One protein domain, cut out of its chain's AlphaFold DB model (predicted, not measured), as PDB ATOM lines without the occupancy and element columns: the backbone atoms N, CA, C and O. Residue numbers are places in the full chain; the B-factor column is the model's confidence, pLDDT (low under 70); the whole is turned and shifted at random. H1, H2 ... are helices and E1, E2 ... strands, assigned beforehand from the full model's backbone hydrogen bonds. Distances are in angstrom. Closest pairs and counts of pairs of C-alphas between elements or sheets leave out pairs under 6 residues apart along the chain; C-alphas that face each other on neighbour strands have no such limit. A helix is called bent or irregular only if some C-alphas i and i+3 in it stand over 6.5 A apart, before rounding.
ATOM      1  N   ALA A   7      32.083  -2.716  13.764       87.25
ATOM      2  CA  ALA A   7      31.347  -1.508  13.411       87.25
ATOM      3  C   ALA A   7      31.794  -0.899  12.063       87.25
ATOM      4  O   ALA A   7      30.947  -0.558  11.234       87.25
ATOM      5  N   LEU A   8      33.103  -0.778  11.792       90.19
ATOM      6  CA  LEU A   8      33.584  -0.251  10.503       90.19
ATOM      7  C   LEU A   8      33.292  -1.211   9.343       90.19
ATOM      8  O   LEU A   8      32.961  -0.757   8.245       90.19
ATOM      9  N   LYS A   9      33.363  -2.529   9.580       87.75
ATOM     10  CA  LYS A   9      32.920  -3.529   8.593       87.75
ATOM     11  C   LYS A   9      31.431  -3.366   8.288       87.75
ATOM     12  O   LYS A   9      31.056  -3.324   7.122       87.75
ATOM     13  N   TRP A  10      30.604  -3.197   9.319       92.75
ATOM     14  CA  TRP A  10      29.174  -2.950   9.167       92.75
ATOM     15  C   TRP A  10      28.898  -1.672   8.365       92.75
ATOM     16  O   TRP A  10      28.067  -1.688   7.461       92.75
ATOM     17  N   LEU A  11      29.631  -0.579   8.627       95.44
ATOM     18  CA  LEU A  11      29.496   0.662   7.854       95.44
ATOM     19  C   LEU A  11      29.708   0.407   6.357       95.44
ATOM     20  O   LEU A  11      28.903   0.851   5.539       95.44
ATOM     21  N   TRP A  12      30.768  -0.324   6.007       95.00
ATOM     22  CA  TRP A  12      31.030  -0.728   4.628       95.00
ATOM     23  C   TRP A  12      29.901  -1.588   4.052       95.00
ATOM     24  O   TRP A  12      29.407  -1.318   2.956       95.00
ATOM     25  N   GLU A  13      29.483  -2.619   4.784       92.38
ATOM     26  CA  GLU A  13      28.468  -3.568   4.333       92.38
ATOM     27  C   GLU A  13      27.104  -2.929   4.091       92.38
ATOM     28  O   GLU A  13      26.401  -3.333   3.164       92.38
ATOM     29  N   GLU A  14      26.737  -1.923   4.877       93.50
ATOM     30  CA  GLU A  14      25.526  -1.150   4.634       93.50
ATOM     31  C   GLU A  14      25.723  -0.113   3.533       93.50
ATOM     32  O   GLU A  14      24.838   0.073   2.696       93.50
ATOM     33  N   PHE A  15      26.884   0.543   3.473       96.31
ATOM     34  CA  PHE A  15      27.143   1.539   2.440       96.31
ATOM     35  C   PHE A  15      27.111   0.929   1.037       96.31
ATOM     36  O   PHE A  15      26.477   1.498   0.154       96.31
ATOM     37  N   ARG A  16      27.675  -0.268   0.830       94.44
ATOM     38  CA  ARG A  16      27.607  -0.959  -0.472       94.44
ATOM     39  C   ARG A  16      26.183  -1.342  -0.900       94.44
ATOM     40  O   ARG A  16      25.964  -1.620  -2.073       94.44
ATOM     41  N   LYS A  17      25.215  -1.392   0.026       91.31
ATOM     42  CA  LYS A  17      23.786  -1.574  -0.306       91.31
ATOM     43  C   LYS A  17      23.158  -0.267  -0.793       91.31
ATOM     44  O   LYS A  17      22.239  -0.297  -1.601       91.31
ATOM     45  N   VAL A  18      23.650   0.868  -0.292       92.12
ATOM     46  CA  VAL A  18      23.238   2.218  -0.705       92.12
ATOM     47  C   VAL A  18      23.885   2.605  -2.037       92.12
ATOM     48  O   VAL A  18      23.234   3.228  -2.869       92.12
ATOM     49  N   GLU A  19      25.154   2.244  -2.231       95.31
ATOM     50  CA  GLU A  19      25.927   2.488  -3.449       95.31
ATOM     51  C   GLU A  19      26.581   1.198  -3.947       95.31
ATOM     52  O   GLU A  19      27.700   0.857  -3.561       95.31
ATOM     53  N   GLY A  20      25.884   0.473  -4.823       93.00
ATOM     54  CA  GLY A  20      26.379  -0.796  -5.367       93.00
ATOM     55  C   GLY A  20      27.636  -0.655  -6.236       93.00
ATOM     56  O   GLY A  20      28.380  -1.627  -6.414       93.00
ATOM     57  N   ALA A  21      27.901   0.547  -6.766       89.50
ATOM     58  CA  ALA A  21      29.101   0.823  -7.549       89.50
ATOM     59  C   ALA A  21      30.351   1.039  -6.679       89.50
ATOM     60  O   ALA A  21      31.468   0.873  -7.173       89.50
ATOM     61  N   ALA A  22      30.185   1.355  -5.390       93.88
ATOM     62  CA  ALA A  22      31.309   1.574  -4.491       93.88
ATOM     63  C   ALA A  22      32.116   0.285  -4.282       93.88
ATOM     64  O   ALA A  22      31.609  -0.843  -4.349       93.88
ATOM     65  N   ARG A  23      33.407   0.454  -4.008       95.44
ATOM     66  CA  ARG A  23      34.343  -0.623  -3.680       95.44
ATOM     67  C   ARG A  23      35.036  -0.323  -2.360       95.44
ATOM     68  O   ARG A  23      35.217   0.833  -1.982       95.44
ATOM     69  N   PHE A  24      35.417  -1.381  -1.658       93.50
ATOM     70  CA  PHE A  24      36.148  -1.256  -0.410       93.50
ATOM     71  C   PHE A  24      37.596  -0.862  -0.709       93.50
ATOM     72  O   PHE A  24      38.330  -1.657  -1.293       93.50
ATOM     73  N   GLY A  25      37.994   0.354  -0.332       86.38
ATOM     74  CA  GLY A  25      39.367   0.844  -0.489       86.38
ATOM     75  C   GLY A  25      40.301   0.376   0.630       86.38
ATOM     76  O   GLY A  25      41.507   0.269   0.429       86.38
ATOM     77  N   GLY A  26      39.741   0.034   1.794       88.50
ATOM     78  CA  GLY A  26      40.481  -0.505   2.932       88.50
ATOM     79  C   GLY A  26      40.085   0.138   4.259       88.50
ATOM     80  O   GLY A  26      39.527   1.228   4.300       88.50
ATOM     81  N   ILE A  27      40.394  -0.547   5.363       86.25
ATOM     82  CA  ILE A  27      40.286   0.002   6.728       86.25
ATOM     83  C   ILE A  27      41.666   0.019   7.367       86.25
ATOM     84  O   ILE A  27      42.190   1.075   7.715       86.25
ATOM     85  N   TYR A  28      42.293  -1.154   7.459       87.94
ATOM     86  CA  TYR A  28      43.657  -1.257   7.945       87.94
ATOM     87  C   TYR A  28      44.669  -1.087   6.813       87.94
ATOM     88  O   TYR A  28      44.630  -1.821   5.828       87.94
ATOM     89  N   ALA A  29      45.629  -0.191   7.012       82.69
ATOM     90  CA  ALA A  29      46.854  -0.123   6.232       82.69
ATOM     91  C   ALA A  29      48.018   0.162   7.184       82.69
ATOM     92  O   ALA A  29      47.916   1.031   8.052       82.69
ATOM     93  N   ASN A  30      49.143  -0.537   7.012       83.81
ATOM     94  CA  ASN A  30      50.343  -0.343   7.830       83.81
ATOM     95  C   ASN A  30      51.088   0.958   7.451       83.81
ATOM     96  O   ASN A  30      52.245   0.936   7.032       83.81
ATOM     97  N   LYS A  31      50.398   2.096   7.577       86.25
ATOM     98  CA  LYS A  31      50.869   3.458   7.299       86.25
ATOM     99  C   LYS A  31      50.632   4.367   8.506       86.25
ATOM    100  O   LYS A  31      49.969   3.981   9.465       86.25
ATOM    101  N   ARG A  32      51.203   5.568   8.482       90.12
ATOM    102  CA  ARG A  32      51.017   6.567   9.538       90.12
ATOM    103  C   ARG A  32      49.539   6.992   9.597       90.12
ATOM    104  O   ARG A  32      48.970   7.311   8.561       90.12
ATOM    105  N   GLY A  33      48.937   7.057  10.789       94.00
ATOM    106  CA  GLY A  33      47.619   7.688  10.984       94.00
ATOM    107  C   GLY A  33      46.476   6.715  11.295       94.00
ATOM    108  O   GLY A  33      46.699   5.641  11.859       94.00
ATOM    109  N   TYR A  34      45.242   7.108  10.966       96.31
ATOM    110  CA  TYR A  34      44.016   6.418  11.401       96.31
ATOM    111  C   TYR A  34      43.781   5.050  10.751       96.31
ATOM    112  O   TYR A  34      43.150   4.197  11.368       96.31
ATOM    113  N   HIS A  35      44.356   4.782   9.576       94.75
ATOM    114  CA  HIS A  35      44.341   3.437   8.983       94.75
ATOM    115  C   HIS A  35      45.155   2.403   9.765       94.75
ATOM    116  O   HIS A  35      45.065   1.214   9.487       94.75
ATOM    117  N   ASN A  36      45.973   2.826  10.724       94.19
ATOM    118  CA  ASN A  36      46.765   1.918  11.540       94.19
ATOM    119  C   ASN A  36      46.298   1.968  12.995       94.19
ATOM    120  O   ASN A  36      45.647   2.927  13.441       94.19
ATOM    121  N   THR A  37      46.629   0.926  13.749       94.19
ATOM    122  CA  THR A  37      46.244   0.821  15.156       94.19
ATOM    123  C   THR A  37      46.941   1.905  15.973       94.19
ATOM    124  O   THR A  37      47.989   2.432  15.580       94.19
ATOM    125  N   ARG A  38      46.357   2.300  17.108       94.06
ATOM    126  CA  ARG A  38      47.017   3.259  17.998       94.06
ATOM    127  C   ARG A  38      48.318   2.668  18.523       94.06
ATOM    128  O   ARG A  38      49.317   3.372  18.489       94.06
ATOM    129  N   ASP A  39      48.320   1.394  18.911       93.88
ATOM    130  CA  ASP A  39      49.518   0.717  19.426       93.88
ATOM    131  C   ASP A  39      50.668   0.736  18.420       93.88
ATOM    132  O   ASP A  39      51.781   1.143  18.750       93.88
ATOM    133  N   ALA A  40      50.391   0.398  17.157       93.62
ATOM    134  CA  ALA A  40      51.401   0.445  16.106       93.62
ATOM    135  C   ALA A  40      51.888   1.877  15.853       93.62
ATOM    136  O   ALA A  40      53.082   2.099  15.656       93.62
ATOM    137  N   ASN A  41      50.986   2.865  15.890       94.31
ATOM    138  CA  ASN A  41      51.379   4.262  15.743       94.31
ATOM    139  C   ASN A  41      52.235   4.759  16.914       94.31
ATOM    140  O   ASN A  41      53.195   5.481  16.668       94.31
ATOM    141  N   VAL A  42      51.919   4.379  18.153       93.56
ATOM    142  CA  VAL A  42      52.708   4.730  19.345       93.56
ATOM    143  C   VAL A  42      54.098   4.106  19.266       93.56
ATOM    144  O   VAL A  42      55.084   4.800  19.498       93.56
ATOM    145  N   ALA A  43      54.182   2.828  18.891       94.00
ATOM    146  CA  ALA A  43      55.444   2.103  18.815       94.00
ATOM    147  C   ALA A  43      56.344   2.579  17.663       94.00
ATOM    148  O   ALA A  43      57.557   2.679  17.826       94.00
ATOM    149  N   ARG A  44      55.766   2.862  16.487       94.56
ATOM    150  CA  ARG A  44      56.532   3.116  15.254       94.56
ATOM    151  C   ARG A  44      56.683   4.595  14.901       94.56
ATOM    152  O   ARG A  44      57.661   4.963  14.257       94.56
ATOM    153  N   TRP A  45      55.726   5.439  15.291       92.88
ATOM    154  CA  TRP A  45      55.720   6.872  14.971       92.88
ATOM    155  C   TRP A  45      55.308   7.719  16.185       92.88
ATOM    156  O   TRP A  45      54.197   8.267  16.203       92.88
ATOM    157  N   PRO A  46      56.189   7.870  17.190       89.56
ATOM    158  CA  PRO A  46      55.911   8.684  18.367       89.56
ATOM    159  C   PRO A  46      55.431  10.099  18.005       89.56
ATOM    160  O   PRO A  46      55.958  10.747  17.103       89.56
ATOM    161  N   GLY A  47      54.389  10.575  18.689       86.81
ATOM    162  CA  GLY A  47      53.761  11.873  18.416       86.81
ATOM    163  C   GLY A  47      52.819  11.870  17.208       86.81
ATOM    164  O   GLY A  47      52.485  12.931  16.679       86.81
ATOM    165  N   ASN A  48      52.383  10.698  16.736       91.12
ATOM    166  CA  ASN A  48      51.438  10.600  15.630       91.12
ATOM    167  C   ASN A  48      50.164  11.421  15.879       91.12
ATOM    168  O   ASN A  48      49.530  11.313  16.931       91.12
ATOM    169  N   TYR A  49      49.742  12.180  14.867       90.06
ATOM    170  CA  TYR A  49      48.581  13.056  14.975       90.06
ATOM    171  C   TYR A  49      47.292  12.309  15.345       90.06
ATOM    172  O   TYR A  49      46.487  12.840  16.105       90.06
ATOM    173  N   SER A  50      47.160  11.055  14.895       90.81
ATOM    174  CA  SER A  50      45.981  10.213  15.113       90.81
ATOM    175  C   SER A  50      45.776   9.741  16.552       90.81
ATOM    176  O   SER A  50      44.825   9.011  16.800       90.81
ATOM    177  N   TYR A  51      46.654  10.095  17.495       87.75
ATOM    178  CA  TYR A  51      46.419   9.894  18.933       87.75
ATOM    179  C   TYR A  51      46.917  11.059  19.800       87.75
ATOM    180  O   TYR A  51      46.456  11.239  20.927       87.75
ATOM    181  N   ALA A  52      47.877  11.849  19.310       79.62
ATOM    182  CA  ALA A  52      48.506  12.894  20.109       79.62
ATOM    183  C   ALA A  52      47.705  14.207  20.130       79.62
ATOM    184  O   ALA A  52      47.756  14.931  21.125       79.62
ATOM    185  N   GLN A  53      46.964  14.528  19.063       82.38
ATOM    186  CA  GLN A  53      46.349  15.854  18.923       82.38
ATOM    187  C   GLN A  53      45.112  16.053  19.803       82.38
ATOM    188  O   GLN A  53      44.962  17.117  20.397       82.38
ATOM    189  N   PHE A  54      44.247  15.044  19.916       80.88
ATOM    190  CA  PHE A  54      42.986  15.152  20.652       80.88
ATOM    191  C   PHE A  54      42.884  14.067  21.724       80.88
ATOM    192  O   PHE A  54      43.318  12.934  21.530       80.88
ATOM    193  N   SER A  55      42.328  14.412  22.888       82.12
ATOM    194  CA  SER A  55      42.146  13.469  24.005       82.12
ATOM    195  C   SER A  55      41.274  12.276  23.617       82.12
ATOM    196  O   SER A  55      41.629  11.148  23.936       82.12
ATOM    197  N   VAL A  56      40.217  12.515  22.836       81.25
ATOM    198  CA  VAL A  56      39.296  11.483  22.332       81.25
ATOM    199  C   VAL A  56      39.998  10.386  21.518       81.25
ATOM    200  O   VAL A  56      39.526   9.257  21.452       81.25
ATOM    201  N   ASP A  57      41.163  10.668  20.930       90.56
ATOM    202  CA  ASP A  57      41.926   9.674  20.171       90.56
ATOM    203  C   ASP A  57      42.857   8.812  21.049       90.56
ATOM    204  O   ASP A  57      43.416   7.807  20.600       90.56
ATOM    205  N   ARG A  58      42.988   9.151  22.336       89.00
ATOM    206  CA  ARG A  58      43.655   8.321  23.355       89.00
ATOM    207  C   ARG A  58      42.701   7.321  24.018       89.00
ATOM    208  O   ARG A  58      43.153   6.464  24.768       89.00
ATOM    209  N   GLU A  59      41.409   7.389  23.700       88.06
ATOM    210  CA  GLU A  59      40.358   6.490  24.190       88.06
ATOM    211  C   GLU A  59      39.997   5.408  23.157       88.06
ATOM    212  O   GLU A  59      40.445   5.448  22.009       88.06
ATOM    213  N   GLY A  60      39.181   4.432  23.557       89.06
ATOM    214  CA  GLY A  60      38.750   3.342  22.682       89.06
ATOM    215  C   GLY A  60      39.828   2.275  22.447       89.06
ATOM    216  O   GLY A  60      40.922   2.349  23.025       89.06
ATOM    217  N   PRO A  61      39.519   1.267  21.614       87.31
ATOM    218  CA  PRO A  61      40.355   0.087  21.429       87.31
ATOM    219  C   PRO A  61      41.674   0.447  20.722       87.31
ATOM    220  O   PRO A  61      41.668   0.855  19.557       87.31
ATOM    221  N   PRO A  62      42.835   0.295  21.388       91.69
ATOM    222  CA  PRO A  62      44.112   0.729  20.828       91.69
ATOM    223  C   PRO A  62      44.588  -0.151  19.665       91.69
ATOM    224  O   PRO A  62      45.308   0.325  18.785       91.69
ATOM    225  N   GLY A  63      44.135  -1.405  19.634       93.31
ATOM    226  CA  GLY A  63      44.482  -2.402  18.631       93.31
ATOM    227  C   GLY A  63      43.657  -2.343  17.348       93.31
ATOM    228  O   GLY A  63      43.780  -3.267  16.560       93.31
ATOM    229  N   LEU A  64      42.828  -1.315  17.114       92.94
ATOM    230  CA  LEU A  64      41.990  -1.201  15.909       92.94
ATOM    231  C   LEU A  64      42.360   0.016  15.050       92.94
ATOM    232  O   LEU A  64      42.741   1.078  15.558       92.94
ATOM    233  N   ALA A  65      42.241  -0.140  13.729       95.00
ATOM    234  CA  ALA A  65      42.189   0.987  12.803       95.00
ATOM    235  C   ALA A  65      40.875   1.764  12.969       95.00
ATOM    236  O   ALA A  65      39.871   1.233  13.439       95.00
ATOM    237  N   SER A  66      40.903   3.035  12.584       96.56
ATOM    238  CA  SER A  66      39.811   3.987  12.786       96.56
ATOM    239  C   SER A  66      39.626   4.899  11.569       96.56
ATOM    240  O   SER A  66      39.275   6.070  11.697       96.56
ATOM    241  N   ALA A  67      39.906   4.368  10.379       97.00
ATOM    242  CA  ALA A  67      39.625   5.013   9.105       97.00
ATOM    243  C   ALA A  67      39.104   4.002   8.090       97.00
ATOM    244  O   ALA A  67      39.367   2.809   8.212       97.00
ATOM    245  N   ILE A  68      38.389   4.489   7.086       97.19
ATOM    246  CA  ILE A  68      37.865   3.687   5.990       97.19
ATOM    247  C   ILE A  68      37.965   4.451   4.674       97.19
ATOM    248  O   ILE A  68      37.639   5.635   4.624       97.19
ATOM    249  N   ASP A  69      38.369   3.746   3.620       97.50
ATOM    250  CA  ASP A  69      38.388   4.261   2.255       97.50
ATOM    251  C   ASP A  69      37.245   3.637   1.446       97.50
ATOM    252  O   ASP A  69      37.095   2.412   1.368       97.50
ATOM    253  N   LEU A  70      36.439   4.490   0.816       97.81
ATOM    254  CA  LEU A  70      35.356   4.119  -0.095       97.81
ATOM    255  C   LEU A  70      35.779   4.502  -1.514       97.81
ATOM    256  O   LEU A  70      35.949   5.679  -1.804       97.81
ATOM    257  N   THR A  71      35.991   3.526  -2.391       96.88
ATOM    258  CA  THR A  71      36.526   3.747  -3.747       96.88
ATOM    259  C   THR A  71      35.419   3.779  -4.794       96.88
ATOM    260  O   THR A  71      34.467   2.998  -4.717       96.88
ATOM    261  N   PHE A  72      35.577   4.640  -5.802       96.12
ATOM    262  CA  PHE A  72      34.603   4.857  -6.870       96.12
ATOM    263  C   PHE A  72      35.274   4.679  -8.240       96.12
ATOM    264  O   PHE A  72      36.185   5.418  -8.608       96.12
ATOM    265  N   ALA A  73      34.859   3.651  -8.986       94.44
ATOM    266  CA  ALA A  73      35.503   3.279 -10.251       94.44
ATOM    267  C   ALA A  73      35.280   4.312 -11.371       94.44
ATOM    268  O   ALA A  73      36.114   4.473 -12.259       94.44
ATOM    269  N   ASP A  74      34.155   5.021 -11.340       93.00
ATOM    270  CA  ASP A  74      33.891   6.155 -12.221       93.00
ATOM    271  C   ASP A  74      34.829   7.330 -11.923       93.00
ATOM    272  O   ASP A  74      35.402   7.891 -12.858       93.00
ATOM    273  N   ALA A  75      35.097   7.615 -10.647       94.06
ATOM    274  CA  ALA A  75      36.028   8.666 -10.244       94.06
ATOM    275  C   ALA A  75      37.477   8.371 -10.674       94.06
ATOM    276  O   ALA A  75      38.191   9.276 -11.104       94.06
ATOM    277  N   GLN A  76      37.902   7.100 -10.665       92.75
ATOM    278  CA  GLN A  76      39.194   6.689 -11.250       92.75
ATOM    279  C   GLN A  76      39.294   7.005 -12.749       92.75
ATOM    280  O   GLN A  76      40.387   7.217 -13.267       92.75
ATOM    281  N   ALA A  77      38.156   7.058 -13.443       92.38
ATOM    282  CA  ALA A  77      38.059   7.424 -14.850       92.38
ATOM    283  C   ALA A  77      37.733   8.919 -15.064       92.38
ATOM    284  O   ALA A  77      37.297   9.290 -16.155       92.38
ATOM    285  N   GLY A  78      37.904   9.762 -14.037       88.62
ATOM    286  CA  GLY A  78      37.659  11.208 -14.097       88.62
ATOM    287  C   GLY A  78      36.180  11.609 -14.116       88.62
ATOM    288  O   GLY A  78      35.863  12.740 -14.470       88.62
ATOM    289  N   ARG A  79      35.266  10.692 -13.776       90.19
ATOM    290  CA  ARG A  79      33.823  10.953 -13.665       90.19
ATOM    291  C   ARG A  79      33.433  11.034 -12.196       90.19
ATOM    292  O   ARG A  79      33.364  10.015 -11.512       90.19
ATOM    293  N   TYR A  80      33.252  12.252 -11.702       88.81
ATOM    294  CA  TYR A  80      33.161  12.521 -10.267       88.81
ATOM    295  C   TYR A  80      31.732  12.531  -9.704       88.81
ATOM    296  O   TYR A  80      31.558  12.748  -8.510       88.81
ATOM    297  N   GLU A  81      30.708  12.222 -10.504       85.94
ATOM    298  CA  GLU A  81      29.295  12.291 -10.103       85.94
ATOM    299  C   GLU A  81      28.989  11.489  -8.826       85.94
ATOM    300  O   GLU A  81      28.284  11.960  -7.925       85.94
ATOM    301  N   THR A  82      29.488  10.251  -8.742       90.81
ATOM    302  CA  THR A  82      29.172   9.365  -7.616       90.81
ATOM    303  C   THR A  82      29.928   9.769  -6.361       90.81
ATOM    304  O   THR A  82      29.333   9.796  -5.282       90.81
ATOM    305  N   ILE A  83      31.214  10.101  -6.491       94.06
ATOM    306  CA  ILE A  83      32.032  10.540  -5.360       94.06
ATOM    307  C   ILE A  83      31.555  11.901  -4.826       94.06
ATOM    308  O   ILE A  83      31.379  12.015  -3.611       94.06
ATOM    309  N   ASP A  84      31.211  12.862  -5.698       90.69
ATOM    310  CA  ASP A  84      30.653  14.172  -5.314       90.69
ATOM    311  C   ASP A  84      29.430  13.988  -4.426       90.69
ATOM    312  O   ASP A  84      29.393  14.469  -3.291       90.69
ATOM    313  N   LYS A  85      28.455  13.193  -4.875       88.31
ATOM    314  CA  LYS A  85      27.214  12.940  -4.134       88.31
ATOM    315  C   LYS A  85      27.449  12.613  -2.653       88.31
ATOM    316  O   LYS A  85      26.660  13.054  -1.814       88.31
ATOM    317  N   TYR A  86      28.483  11.839  -2.321       97.00
ATOM    318  CA  TYR A  86      28.794  11.456  -0.943       97.00
ATOM    319  C   TYR A  86      29.722  12.452  -0.242       97.00
ATOM    320  O   TYR A  86      29.437  12.827   0.899       97.00
ATOM    321  N   SER A  87      30.765  12.943  -0.913       94.44
ATOM    322  CA  SER A  87      31.673  13.958  -0.363       94.44
ATOM    323  C   SER A  87      30.931  15.248  -0.022       94.44
ATOM    324  O   SER A  87      31.074  15.760   1.085       94.44
ATOM    325  N   SER A  88      30.039  15.721  -0.896       83.50
ATOM    326  CA  SER A  88      29.182  16.887  -0.657       83.50
ATOM    327  C   SER A  88      28.272  16.715   0.564       83.50
ATOM    328  O   SER A  88      27.974  17.687   1.264       83.50
ATOM    329  N   ARG A  89      27.831  15.488   0.880       93.31
ATOM    330  CA  ARG A  89      27.034  15.211   2.092       93.31
ATOM    331  C   ARG A  89      27.887  15.313   3.353       93.31
ATOM    332  O   ARG A  89      27.456  15.938   4.323       93.31
ATOM    333  N   LEU A  90      29.088  14.736   3.322       96.50
ATOM    334  CA  LEU A  90      30.060  14.813   4.414       96.50
ATOM    335  C   LEU A  90      30.493  16.265   4.657       96.50
ATOM    336  O   LEU A  90      30.465  16.733   5.800       96.50
ATOM    337  N   LEU A  91      30.786  17.003   3.585       87.12
ATOM    338  CA  LEU A  91      31.145  18.417   3.619       87.12
ATOM    339  C   LEU A  91      30.011  19.268   4.198       87.12
ATOM    340  O   LEU A  91      30.231  20.056   5.116       87.12
ATOM    341  N   ALA A  92      28.773  19.055   3.741       79.06
ATOM    342  CA  ALA A  92      27.610  19.771   4.257       79.06
ATOM    343  C   ALA A  92      27.360  19.505   5.751       79.06
ATOM    344  O   ALA A  92      27.018  20.436   6.480       79.06
ATOM    345  N   ALA A  93      27.544  18.264   6.219       80.06
ATOM    346  CA  ALA A  93      27.465  17.943   7.644       80.06
ATOM    347  C   ALA A  93      28.562  18.677   8.439       80.06
ATOM    348  O   ALA A  93      28.300  19.228   9.507       80.06
ATOM    349  N   GLY A  94      29.778  18.748   7.886       78.19
ATOM    350  CA  GLY A  94      30.896  19.488   8.467       78.19
ATOM    351  C   GLY A  94      30.612  20.981   8.613       78.19
ATOM    352  O   GLY A  94      30.781  21.534   9.701       78.19
ATOM    353  N   HIS A  95      30.107  21.607   7.550       76.50
ATOM    354  CA  HIS A  95      29.728  23.021   7.528       76.50
ATOM    355  C   HIS A  95      28.577  23.367   8.468       76.50
ATOM    356  O   HIS A  95      28.592  24.441   9.066       76.50
ATOM    357  N   ALA A  96      27.590  22.478   8.619       70.38
ATOM    358  CA  ALA A  96      26.517  22.670   9.594       70.38
ATOM    359  C   ALA A  96      27.077  22.769  11.027       70.38
ATOM    360  O   ALA A  96      26.526  23.468  11.880       70.38
ATOM    361  N   GLY A  97      28.204  22.099  11.276       71.56
ATOM    362  CA  GLY A  97      28.874  22.069  12.561       71.56
ATOM    363  C   GLY A  97      28.171  21.154  13.563       71.56
ATOM    364  O   GLY A  97      26.998  20.808  13.437       71.56
ATOM    365  N   ARG A  98      28.906  20.781  14.614       70.62
ATOM    366  CA  ARG A  98      28.485  19.766  15.599       70.62
ATOM    367  C   ARG A  98      27.166  20.077  16.314       70.62
ATOM    368  O   ARG A  98      26.478  19.156  16.735       70.62
ATOM    369  N   ALA A  99      26.823  21.356  16.466       65.88
ATOM    370  CA  ALA A  99      25.576  21.770  17.108       65.88
ATOM    371  C   ALA A  99      24.346  21.483  16.230       65.88
ATOM    372  O   ALA A  99      23.336  20.995  16.732       65.88
ATOM    373  N   ALA A 100      24.437  21.767  14.927       70.50
ATOM    374  CA  ALA A 100      23.335  21.546  13.996       70.50
ATOM    375  C   ALA A 100      23.306  20.103  13.473       70.50
ATOM    376  O   ALA A 100      22.226  19.547  13.289       70.50
ATOM    377  N   ASP A 101      24.474  19.486  13.283       82.69
ATOM    378  CA  ASP A 101      24.606  18.089  12.884       82.69
ATOM    379  C   ASP A 101      25.415  17.277  13.915       82.69
ATOM    380  O   ASP A 101      26.634  17.098  13.776       82.69
ATOM    381  N   PRO A 102      24.748  16.749  14.960       85.25
ATOM    382  CA  PRO A 102      25.407  15.989  16.021       85.25
ATOM    383  C   PRO A 102      25.989  14.658  15.539       85.25
ATOM    384  O   PRO A 102      26.746  14.033  16.274       85.25
ATOM    385  N   ARG A 103      25.695  14.212  14.309       94.00
ATOM    386  CA  ARG A 103      26.314  13.010  13.731       94.00
ATOM    387  C   ARG A 103      27.817  13.193  13.517       94.00
ATOM    388  O   ARG A 103      28.564  12.222  13.519       94.00
ATOM    389  N   THR A 104      28.272  14.436  13.371       93.00
ATOM    390  CA  THR A 104      29.678  14.765  13.101       93.00
ATOM    391  C   THR A 104      30.598  14.670  14.317       93.00
ATOM    392  O   THR A 104      31.815  14.685  14.151       93.00
ATOM    393  N   ILE A 105      30.063  14.534  15.539       87.19
ATOM    394  CA  ILE A 105      30.886  14.449  16.763       87.19
ATOM    395  C   ILE A 105      31.819  13.232  16.768       87.19
ATOM    396  O   ILE A 105      32.855  13.255  17.428       87.19
ATOM    397  N   TYR A 106      31.449  12.185  16.030       95.19
ATOM    398  CA  TYR A 106      32.210  10.943  15.932       95.19
ATOM    399  C   TYR A 106      33.360  11.030  14.923       95.19
ATOM    400  O   TYR A 106      34.329  10.274  15.006       95.19
ATOM    401  N   MET A 107      33.261  11.945  13.962       97.56
ATOM    402  CA  MET A 107      34.180  12.039  12.836       97.56
ATOM    403  C   MET A 107      35.389  12.903  13.189       97.56
ATOM    404  O   MET A 107      35.269  13.914  13.884       97.56
ATOM    405  N   ARG A 108      36.554  12.512  12.672       96.62
ATOM    406  CA  ARG A 108      37.801  13.268  12.791       96.62
ATOM    407  C   ARG A 108      37.983  14.173  11.578       96.62
ATOM    408  O   ARG A 108      38.043  15.393  11.724       96.62
ATOM    409  N   GLU A 109      38.052  13.569  10.401       96.56
ATOM    410  CA  GLU A 109      38.210  14.248   9.119       96.56
ATOM    411  C   GLU A 109      37.706  13.362   7.976       96.56
ATOM    412  O   GLU A 109      37.583  12.146   8.143       96.56
ATOM    413  N   PHE A 110      37.405  13.967   6.832       98.50
ATOM    414  CA  PHE A 110      37.253  13.239   5.575       98.50
ATOM    415  C   PHE A 110      38.007  13.956   4.451       98.50
ATOM    416  O   PHE A 110      38.213  15.168   4.543       98.50
ATOM    417  N   TYR A 111      38.361  13.210   3.405       98.25
ATOM    418  CA  TYR A 111      38.884  13.722   2.136       98.25
ATOM    419  C   TYR A 111      38.175  13.028   0.967       98.25
ATOM    420  O   TYR A 111      37.881  11.838   1.070       98.25
ATOM    421  N   GLY A 112      37.895  13.742  -0.121       96.44
ATOM    422  CA  GLY A 112      37.237  13.220  -1.323       96.44
ATOM    423  C   GLY A 112      37.154  14.276  -2.431       96.44
ATOM    424  O   GLY A 112      37.902  15.246  -2.403       96.44
ATOM    425  N   GLN A 113      36.222  14.101  -3.371       90.00
ATOM    426  CA  GLN A 113      35.904  15.068  -4.434       90.00
ATOM    427  C   GLN A 113      34.421  15.477  -4.322       90.00
ATOM    428  O   GLN A 113      33.598  14.568  -4.202       90.00
ATOM    429  N   ALA A 114      34.074  16.774  -4.317       83.62
ATOM    430  CA  ALA A 114      32.725  17.324  -4.075       83.62
ATOM    431  C   ALA A 114      32.218  18.389  -5.088       83.62
ATOM    432  O   ALA A 114      31.172  19.013  -4.870       83.62
ATOM    433  N   ASP A 115      32.941  18.658  -6.175       76.81
ATOM    434  CA  ASP A 115      32.565  19.713  -7.141       76.81
ATOM    435  C   ASP A 115      33.045  19.503  -8.597       76.81
ATOM    436  O   ASP A 115      32.952  20.414  -9.426       76.81
ATOM    437  N   HIS A 116      33.445  18.273  -8.929       83.12
ATOM    438  CA  HIS A 116      33.863  17.801 -10.252       83.12
ATOM    439  C   HIS A 116      35.111  18.488 -10.828       83.12
ATOM    440  O   HIS A 116      35.226  18.661 -12.046       83.12
ATOM    441  N   ASP A 117      36.052  18.876  -9.978       81.44
ATOM    442  CA  ASP A 117      37.350  19.389 -10.388       81.44
ATOM    443  C   ASP A 117      38.502  18.431 -10.016       81.44
ATOM    444  O   ASP A 117      38.298  17.254  -9.714       81.44
ATOM    445  N   VAL A 118      39.739  18.915 -10.141       81.62
ATOM    446  CA  VAL A 118      40.967  18.151  -9.852       81.62
ATOM    447  C   VAL A 118      41.531  18.451  -8.460       81.62
ATOM    448  O   VAL A 118      42.700  18.170  -8.182       81.62
ATOM    449  N   HIS A 119      40.721  19.045  -7.589       84.81
ATOM    450  CA  HIS A 119      41.042  19.357  -6.210       84.81
ATOM    451  C   HIS A 119      40.329  18.396  -5.258       84.81
ATOM    452  O   HIS A 119      39.324  17.765  -5.573       84.81
ATOM    453  N   VAL A 120      40.970  18.193  -4.108       89.75
ATOM    454  CA  VAL A 120      40.465  17.321  -3.053       89.75
ATOM    455  C   VAL A 120      39.820  18.190  -1.995       89.75
ATOM    456  O   VAL A 120      40.486  19.023  -1.365       89.75
ATOM    457  N   GLU A 121      38.553  17.925  -1.726       91.81
ATOM    458  CA  GLU A 121      37.804  18.546  -0.652       91.81
ATOM    459  C   GLU A 121      37.932  17.715   0.612       91.81
ATOM    460  O   GLU A 121      38.010  16.485   0.599       91.81
ATOM    461  N   GLY A 122      37.906  18.396   1.745       90.50
ATOM    462  CA  GLY A 122      37.915  17.742   3.032       90.50
ATOM    463  C   GLY A 122      37.450  18.659   4.139       90.50
ATOM    464  O   GLY A 122      37.418  19.890   4.024       90.50
ATOM    465  N   TRP A 123      37.090  18.039   5.253       93.75
ATOM    466  CA  TRP A 123      36.670  18.754   6.445       93.75
ATOM    467  C   TRP A 123      37.280  18.127   7.683       93.75
ATOM    468  O   TRP A 123      37.150  16.926   7.900       93.75
ATOM    469  N   ASP A 124      37.908  18.948   8.518       88.19
ATOM    470  CA  ASP A 124      38.346  18.581   9.856       88.19
ATOM    471  C   ASP A 124      37.193  18.879  10.820       88.19
ATOM    472  O   ASP A 124      36.950  20.028  11.200       88.19
ATOM    473  N   TYR A 125      36.475  17.837  11.234       88.62
ATOM    474  CA  TYR A 125      35.303  17.965  12.100       88.62
ATOM    475  C   TYR A 125      35.655  18.343  13.538       88.62
ATOM    476  O   TYR A 125      34.784  18.836  14.256       88.62
ATOM    477  N   ALA A 126      36.894  18.113  13.985       80.44
ATOM    478  CA  ALA A 126      37.322  18.501  15.330       80.44
ATOM    479  C   ALA A 126      37.702  19.978  15.418       80.44
ATOM    480  O   ALA A 126      37.460  20.608  16.445       80.44
ATOM    481  N   ARG A 127      38.260  20.534  14.340       77.56
ATOM    482  CA  ARG A 127      38.622  21.953  14.242       77.56
ATOM    483  C   ARG A 127      37.531  22.806  13.597       77.56
ATOM    484  O   ARG A 127      37.547  24.018  13.775       77.56
ATOM    485  N   GLY A 128      36.581  22.191  12.894       80.25
ATOM    486  CA  GLY A 128      35.503  22.891  12.195       80.25
ATOM    487  C   GLY A 128      36.018  23.727  11.027       80.25
ATOM    488  O   GLY A 128      35.608  24.876  10.873       80.25
ATOM    489  N   GLN A 129      36.948  23.182  10.243       79.00
ATOM    490  CA  GLN A 129      37.573  23.896   9.131       79.00
ATOM    491  C   GLN A 129      37.749  23.000   7.906       79.00
ATOM    492  O   GLN A 129      37.919  21.786   8.033       79.00
ATOM    493  N   ALA A 130      37.770  23.626   6.730       77.19
ATOM    494  CA  ALA A 130      38.124  22.954   5.491       77.19
ATOM    495  C   ALA A 130      39.595  22.527   5.527       77.19
ATOM    496  O   ALA A 130      40.457  23.247   6.040       77.19
ATOM    497  N   VAL A 131      39.866  21.354   4.974       82.75
ATOM    498  CA  VAL A 131      41.204  20.789   4.797       82.75
ATOM    499  C   VAL A 131      41.281  20.147   3.416       82.75
ATOM    500  O   VAL A 131      40.257  19.903   2.789       82.75
ATOM    501  N   THR A 132      42.488  19.879   2.939       90.00
ATOM    502  CA  THR A 132      42.722  19.187   1.666       90.00
ATOM    503  C   THR A 132      43.801  18.122   1.851       90.00
ATOM    504  O   THR A 132      44.432  18.061   2.912       90.00
ATOM    505  N   SER A 133      43.986  17.273   0.845       91.06
ATOM    506  CA  SER A 133      44.963  16.185   0.833       91.06
ATOM    507  C   SER A 133      45.561  16.015  -0.568       91.06
ATOM    508  O   SER A 133      45.295  16.809  -1.470       91.06
ATOM    509  N   ASP A 134      46.403  15.002  -0.749       91.62
ATOM    510  CA  ASP A 134      46.985  14.673  -2.048       91.62
ATOM    511  C   ASP A 134      45.951  14.090  -3.030       91.62
ATOM    512  O   ASP A 134      44.895  13.584  -2.637       91.62
ATOM    513  N   SER A 135      46.295  14.106  -4.321       92.69
ATOM    514  CA  SER A 135      45.417  13.726  -5.433       92.69
ATOM    515  C   SER A 135      44.955  12.265  -5.428       92.69
ATOM    516  O   SER A 135      44.073  11.918  -6.213       92.69
ATOM    517  N   SER A 136      45.499  11.387  -4.574       93.12
ATOM    518  CA  SER A 136      44.963  10.025  -4.447       93.12
ATOM    519  C   SER A 136      43.515  10.026  -3.948       93.12
ATOM    520  O   SER A 136      42.760   9.116  -4.272       93.12
ATOM    521  N   HIS A 137      43.082  11.080  -3.257       96.12
ATOM    522  CA  HIS A 137      41.719  11.228  -2.743       96.12
ATOM    523  C   HIS A 137      40.714  11.735  -3.795       96.12
ATOM    524  O   HIS A 137      39.541  11.913  -3.487       96.12
ATOM    525  N   LEU A 138      41.131  11.930  -5.053       92.44
ATOM    526  CA  LEU A 138      40.207  12.274  -6.146       92.44
ATOM    527  C   LEU A 138      39.312  11.100  -6.562       92.44
ATOM    528  O   LEU A 138      38.277  11.300  -7.188       92.44
ATOM    529  N   TRP A 139      39.708   9.866  -6.243       93.88
ATOM    530  CA  TRP A 139      39.000   8.657  -6.676       93.88
ATOM    531  C   TRP A 139      38.450   7.800  -5.528       93.88
ATOM    532  O   TRP A 139      37.757   6.804  -5.765       93.88
ATOM    533  N   HIS A 140      38.722   8.184  -4.279       97.56
ATOM    534  CA  HIS A 140      38.143   7.559  -3.096       97.56
ATOM    535  C   HIS A 140      37.806   8.597  -2.028       97.56
ATOM    536  O   HIS A 140      38.439   9.643  -1.940       97.56
ATOM    537  N   ILE A 141      36.828   8.273  -1.185       98.44
ATOM    538  CA  ILE A 141      36.538   9.033   0.027       98.44
ATOM    539  C   ILE A 141      37.268   8.366   1.180       98.44
ATOM    540  O   ILE A 141      36.948   7.231   1.537       98.44
ATOM    541  N   HIS A 142      38.205   9.090   1.775       98.50
ATOM    542  CA  HIS A 142      38.831   8.727   3.035       98.50
ATOM    543  C   HIS A 142      38.007   9.292   4.190       98.50
ATOM    544  O   HIS A 142      37.759  10.496   4.236       98.50
ATOM    545  N   ILE A 143      37.604   8.455   5.144       98.62
ATOM    546  CA  ILE A 143      36.883   8.877   6.350       98.62
ATOM    547  C   ILE A 143      37.661   8.408   7.572       98.62
ATOM    548  O   ILE A 143      37.808   7.210   7.794       98.62
ATOM    549  N   SER A 144      38.088   9.348   8.412       98.38
ATOM    550  CA  SER A 144      38.649   9.061   9.730       98.38
ATOM    551  C   SER A 144      37.603   9.278  10.822       98.38
ATOM    552  O   SER A 144      36.936  10.316  10.892       98.38
ATOM    553  N   VAL A 145      37.498   8.309  11.723       97.69
ATOM    554  CA  VAL A 145      36.654   8.345  12.922       97.69
ATOM    555  C   VAL A 145      37.564   8.568  14.125       97.69
ATOM    556  O   VAL A 145      38.673   8.031  14.168       97.69
ATOM    557  N   HIS A 146      37.134   9.359  15.108       97.06
ATOM    558  CA  HIS A 146      37.891   9.477  16.354       97.06
ATOM    559  C   HIS A 146      38.047   8.101  17.018       97.06
ATOM    560  O   HIS A 146      37.076   7.349  17.105       97.06
ATOM    561  N   ARG A 147      39.247   7.770  17.519       93.88
ATOM    562  CA  ARG A 147      39.574   6.391  17.950       93.88
ATOM    563  C   ARG A 147      38.680   5.854  19.068       93.88
ATOM    564  O   ARG A 147      38.415   4.654  19.094       93.88
ATOM    565  N   LYS A 148      38.149   6.735  19.928       92.75
ATOM    566  CA  LYS A 148      37.098   6.407  20.908       92.75
ATOM    567  C   LYS A 148      35.939   5.614  20.305       92.75
ATOM    568  O   LYS A 148      35.406   4.728  20.961       92.75
ATOM    569  N   TYR A 149      35.568   5.943  19.072       94.50
ATOM    570  CA  TYR A 149      34.381   5.442  18.388       94.50
ATOM    571  C   TYR A 149      34.705   4.436  17.278       94.50
ATOM    572  O   TYR A 149      33.838   4.125  16.465       94.50
ATOM    573  N   ALA A 150      35.942   3.927  17.226       90.12
ATOM    574  CA  ALA A 150      36.387   3.016  16.173       90.12
ATOM    575  C   ALA A 150      35.508   1.756  16.054       90.12
ATOM    576  O   ALA A 150      35.344   1.242  14.952       90.12
ATOM    577  N   ASP A 151      34.917   1.284  17.157       89.19
ATOM    578  CA  ASP A 151      33.993   0.137  17.214       89.19
ATOM    579  C   ASP A 151      32.590   0.524  17.731       89.19
ATOM    580  O   ASP A 151      31.867  -0.281  18.310       89.19
ATOM    581  N   ASP A 152      32.192   1.790  17.567       87.00
ATOM    582  CA  ASP A 152      30.894   2.285  18.038       87.00
ATOM    583  C   ASP A 152      29.839   2.228  16.920       87.00
ATOM    584  O   ASP A 152      29.872   2.982  15.944       87.00
ATOM    585  N   MET A 153      28.843   1.353  17.076       85.62
ATOM    586  CA  MET A 153      27.745   1.208  16.115       85.62
ATOM    587  C   MET A 153      26.869   2.458  15.973       85.62
ATOM    588  O   MET A 153      26.309   2.700  14.901       85.62
ATOM    589  N   THR A 154      26.745   3.277  17.017       86.38
ATOM    590  CA  THR A 154      26.032   4.560  16.954       86.38
ATOM    591  C   THR A 154      26.785   5.535  16.058       86.38
ATOM    592  O   THR A 154      26.164   6.193  15.217       86.38
ATOM    593  N   ALA A 155      28.115   5.577  16.174       92.88
ATOM    594  CA  ALA A 155      28.969   6.385  15.310       92.88
ATOM    595  C   ALA A 155      28.856   5.960  13.842       92.88
ATOM    596  O   ALA A 155      28.610   6.794  12.968       92.88
ATOM    597  N   MET A 156      28.939   4.660  13.564       95.88
ATOM    598  CA  MET A 156      28.843   4.144  12.195       95.88
ATOM    599  C   MET A 156      27.461   4.382  11.584       95.88
ATOM    600  O   MET A 156      27.355   4.799  10.431       95.88
ATOM    601  N   ARG A 157      26.384   4.221  12.363       91.62
ATOM    602  CA  ARG A 157      25.020   4.578  11.932       91.62
ATOM    603  C   ARG A 157      24.877   6.068  11.633       91.62
ATOM    604  O   ARG A 157      24.161   6.433  10.703       91.62
ATOM    605  N   ALA A 158      25.538   6.928  12.405       95.12
ATOM    606  CA  ALA A 158      25.551   8.369  12.178       95.12
ATOM    607  C   ALA A 158      26.267   8.735  10.866       95.12
ATOM    608  O   ALA A 158      25.713   9.485  10.062       95.12
ATOM    609  N   ILE A 159      27.433   8.140  10.605       98.00
ATOM    610  CA  ILE A 159      28.185   8.340   9.357       98.00
ATOM    611  C   ILE A 159      27.389   7.810   8.160       98.00
ATOM    612  O   ILE A 159      27.201   8.529   7.180       98.00
ATOM    613  N   LEU A 160      26.833   6.597   8.254       97.31
ATOM    614  CA  LEU A 160      25.981   6.032   7.206       97.31
ATOM    615  C   LEU A 160      24.756   6.916   6.933       97.31
ATOM    616  O   LEU A 160      24.351   7.077   5.786       97.31
ATOM    617  N   SER A 161      24.161   7.506   7.970       96.25
ATOM    618  CA  SER A 161      23.043   8.441   7.827       96.25
ATOM    619  C   SER A 161      23.423   9.685   7.017       96.25
ATOM    620  O   SER A 161      22.680  10.073   6.110       96.25
ATOM    621  N   ILE A 162      24.605  10.263   7.272       96.00
ATOM    622  CA  ILE A 162      25.149  11.357   6.452       96.00
ATOM    623  C   ILE A 162      25.335  10.881   5.009       96.00
ATOM    624  O   ILE A 162      24.845  11.527   4.083       96.00
ATOM    625  N   LEU A 163      25.969   9.721   4.811       96.94
ATOM    626  CA  LEU A 163      26.220   9.153   3.484       96.94
ATOM    627  C   LEU A 163      24.928   8.868   2.712       96.94
ATOM    628  O   LEU A 163      24.887   9.113   1.512       96.94
ATOM    629  N   LYS A 164      23.847   8.433   3.366       91.25
ATOM    630  CA  LYS A 164      22.515   8.259   2.751       91.25
ATOM    631  C   LYS A 164      21.848   9.584   2.367       91.25
ATOM    632  O   LYS A 164      20.949   9.587   1.532       91.25
ATOM    633  N   GLY A 165      22.302  10.704   2.930       83.31
ATOM    634  CA  GLY A 165      21.693  12.020   2.740       83.31
ATOM    635  C   GLY A 165      20.472  12.257   3.632       83.31
ATOM    636  O   GLY A 165      19.653  13.119   3.324       83.31
ATOM    637  N   GLU A 166      20.340  11.504   4.725       87.56
ATOM    638  CA  GLU A 166      19.252  11.679   5.687       87.56
ATOM    639  C   GLU A 166      19.402  12.996   6.460       87.56
ATOM    640  O   GLU A 166      20.513  13.496   6.686       87.56
ATOM    641  N   THR A 167      18.283  13.548   6.924       85.19
ATOM    642  CA  THR A 167      18.296  14.656   7.883       85.19
ATOM    643  C   THR A 167      18.606  14.160   9.297       85.19
ATOM    644  O   THR A 167      18.480  12.973   9.610       85.19
ATOM    645  N   VAL A 168      18.981  15.080  10.187       83.44
ATOM    646  CA  VAL A 168      19.214  14.769  11.606       83.44
ATOM    647  C   VAL A 168      17.937  14.237  12.267       83.44
ATOM    648  O   VAL A 168      17.994  13.349  13.114       83.44
ATOM    649  N   GLU A 169      16.767  14.730  11.862       83.62
ATOM    650  CA  GLU A 169      15.470  14.264  12.357       83.62
ATOM    651  C   GLU A 169      15.181  12.827  11.913       83.62
ATOM    652  O   GLU A 169      14.702  12.028  12.717       83.62
ATOM    653  N   GLN A 170      15.482  12.484  10.657       82.06
ATOM    654  CA  GLN A 170      15.336  11.117  10.148       82.06
ATOM    655  C   GLN A 170      16.271  10.154  10.886       82.06
ATOM    656  O   GLN A 170      15.824   9.107  11.352       82.06
ATOM    657  N   TRP A 171      17.532  10.551  11.081       85.19
ATOM    658  CA  TRP A 171      18.500   9.790  11.867       85.19
ATOM    659  C   TRP A 171      18.017   9.532  13.298       85.19
ATOM    660  O   TRP A 171      18.016   8.388  13.747       85.19
ATOM    661  N   ARG A 172      17.541  10.574  13.998       82.06
ATOM    662  CA  ARG A 172      17.021  10.466  15.372       82.06
ATOM    663  C   ARG A 172      15.828   9.515  15.471       82.06
ATOM    664  O   ARG A 172      15.748   8.734  16.414       82.06
ATOM    665  N   LYS A 173      14.914   9.551  14.497       77.00
ATOM    666  CA  LYS A 173      13.750   8.650  14.459       77.00
ATOM    667  C   LYS A 173      14.142   7.189  14.217       77.00
ATOM    668  O   LYS A 173      13.512   6.298  14.773       77.00
ATOM    669  N   GLY A 174      15.193   6.944  13.434       69.12
ATOM    670  CA  GLY A 174      15.683   5.599  13.121       69.12
ATOM    671  C   GLY A 174      16.393   4.865  14.270       69.12
ATOM    672  O   GLY A 174      16.715   3.693  14.109       69.12
ATOM    673  N   GLN A 175      16.650   5.514  15.416       62.31
ATOM    674  CA  GLN A 175      17.399   4.923  16.539       62.31
ATOM    675  C   GLN A 175      16.559   4.172  17.587       62.31
ATOM    676  O   GLN A 175      17.130   3.624  18.523       62.31
TER     677      GLN A 175
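What this domain is: This is residues 7 to 175 of the 334 residues of the protein "Peptidoglycan-binding domain 1 protein" of Salinispora tropica (strain ATCC BAA-916 / DSM 44818 / CNB-440) (UniProt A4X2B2). A strongly twisted sheet of six strands has one face covered by the three longest helices, H1, H6 and H9, with short H8 on its other face. H2, H3 and H4 sit beyond one end of the strands, and H10 lies outside H9, away from the sheet. The printed part has 169 residues, with ten named helices and six named strands, in the order H1 E1 H2 H3 H4 E2 H5 H6 H7 E3 E4 E5 H8 E6 H9 H10. The sheet, E1 E2 E6 E3 E4 E5, is antiparallel and the class mixed; the whole is compact, radius of gyration of the C-alphas 14.9 A, spans 40 by 37 by 29 A.

How they stand to each other: Begin at H1, residues 7 to 18: its height over the sheet is 8.2 A, over E2, residues 67 to 72. Beside E2 find edge strand E1, residues 22 to 26, with N 23 and O 71 2.8 A apart. H2, residues 38 to 44, is close but not clearly touching H3, residues 49 to 52; their closest C-alphas, Arg 38 and Tyr 51, are 6.7 A apart. H3 and H4, residues 55 to 58, touch only at the corner, closest C-alphas Tyr 51 and Asp 57, 4.7 A. H5, residues 73 to 76, only grazes the sheet. H6, residues 81 to 100, has a kink of 42 degrees near residue 94 and is irregular, C-alphas 95 and 98 being 8.8 A apart; H7, residues 102 to 106, is only just irregular, with 6.6 A from C-alpha 103 to 106. H6 is on the same face as H1, height 8.8 A, over E3, residues 107 to 112, and E4, residues 121 to 124. With E5, residues 129 to 131, these strands form a meander, each the antiparallel neighbour of the one before: N 112 and O 121 are 2.8 A apart, N 122 and O 131 3.0 A. H8, residues 135 to 138, is on the opposite face. E6, residues 140 to 145, neighbours E2, N 141 to O 70 2.8 A, and E3, N 142 to O 111 2.9 A. H9, residues 153 to 164, touches H1 at a shallow tilt of 24 degrees, the same way, closest C-alphas Ala 7 and Met 153, 5.3 A. With residues 162 to 164 alone it touches H6, a steep tilt of 56 degrees, opposite ways, closest C-alphas Tyr 86 and Leu 163, 5.6 A. H10, residues 168 to 173, is close but not clearly touching H9, closest C-alphas Ser 161 and Trp 171, 6.2 A. Every O i to N i+4 pair is within hydrogen-bond range in H2, H9 and H10, against 7 of 8 in H1, 11 of 16 in H6 and 0 of 1 in H7, where 1 of 2 O i to N i+3 pairs is; H3, H4, H5 and H8 are too short.

Where its parts are: Find C-alpha 7 at (31.347, -1.508, 13.411); H1 runs 16.7 A from there. H6 spans 26.5 A, H9 16.0 A, E2 16.7 A and E6 16.1 A. H10 ends at C-alpha 173, (13.750, 8.650, 14.459).

The domain as a whole: The C-alphas farthest apart, Arg 44 and Lys 173, are 43.1 A apart. The printed part has no cut; the link from E1 to H2 is long. Look for pLDDT under 70 at residues 99, 174 and 175.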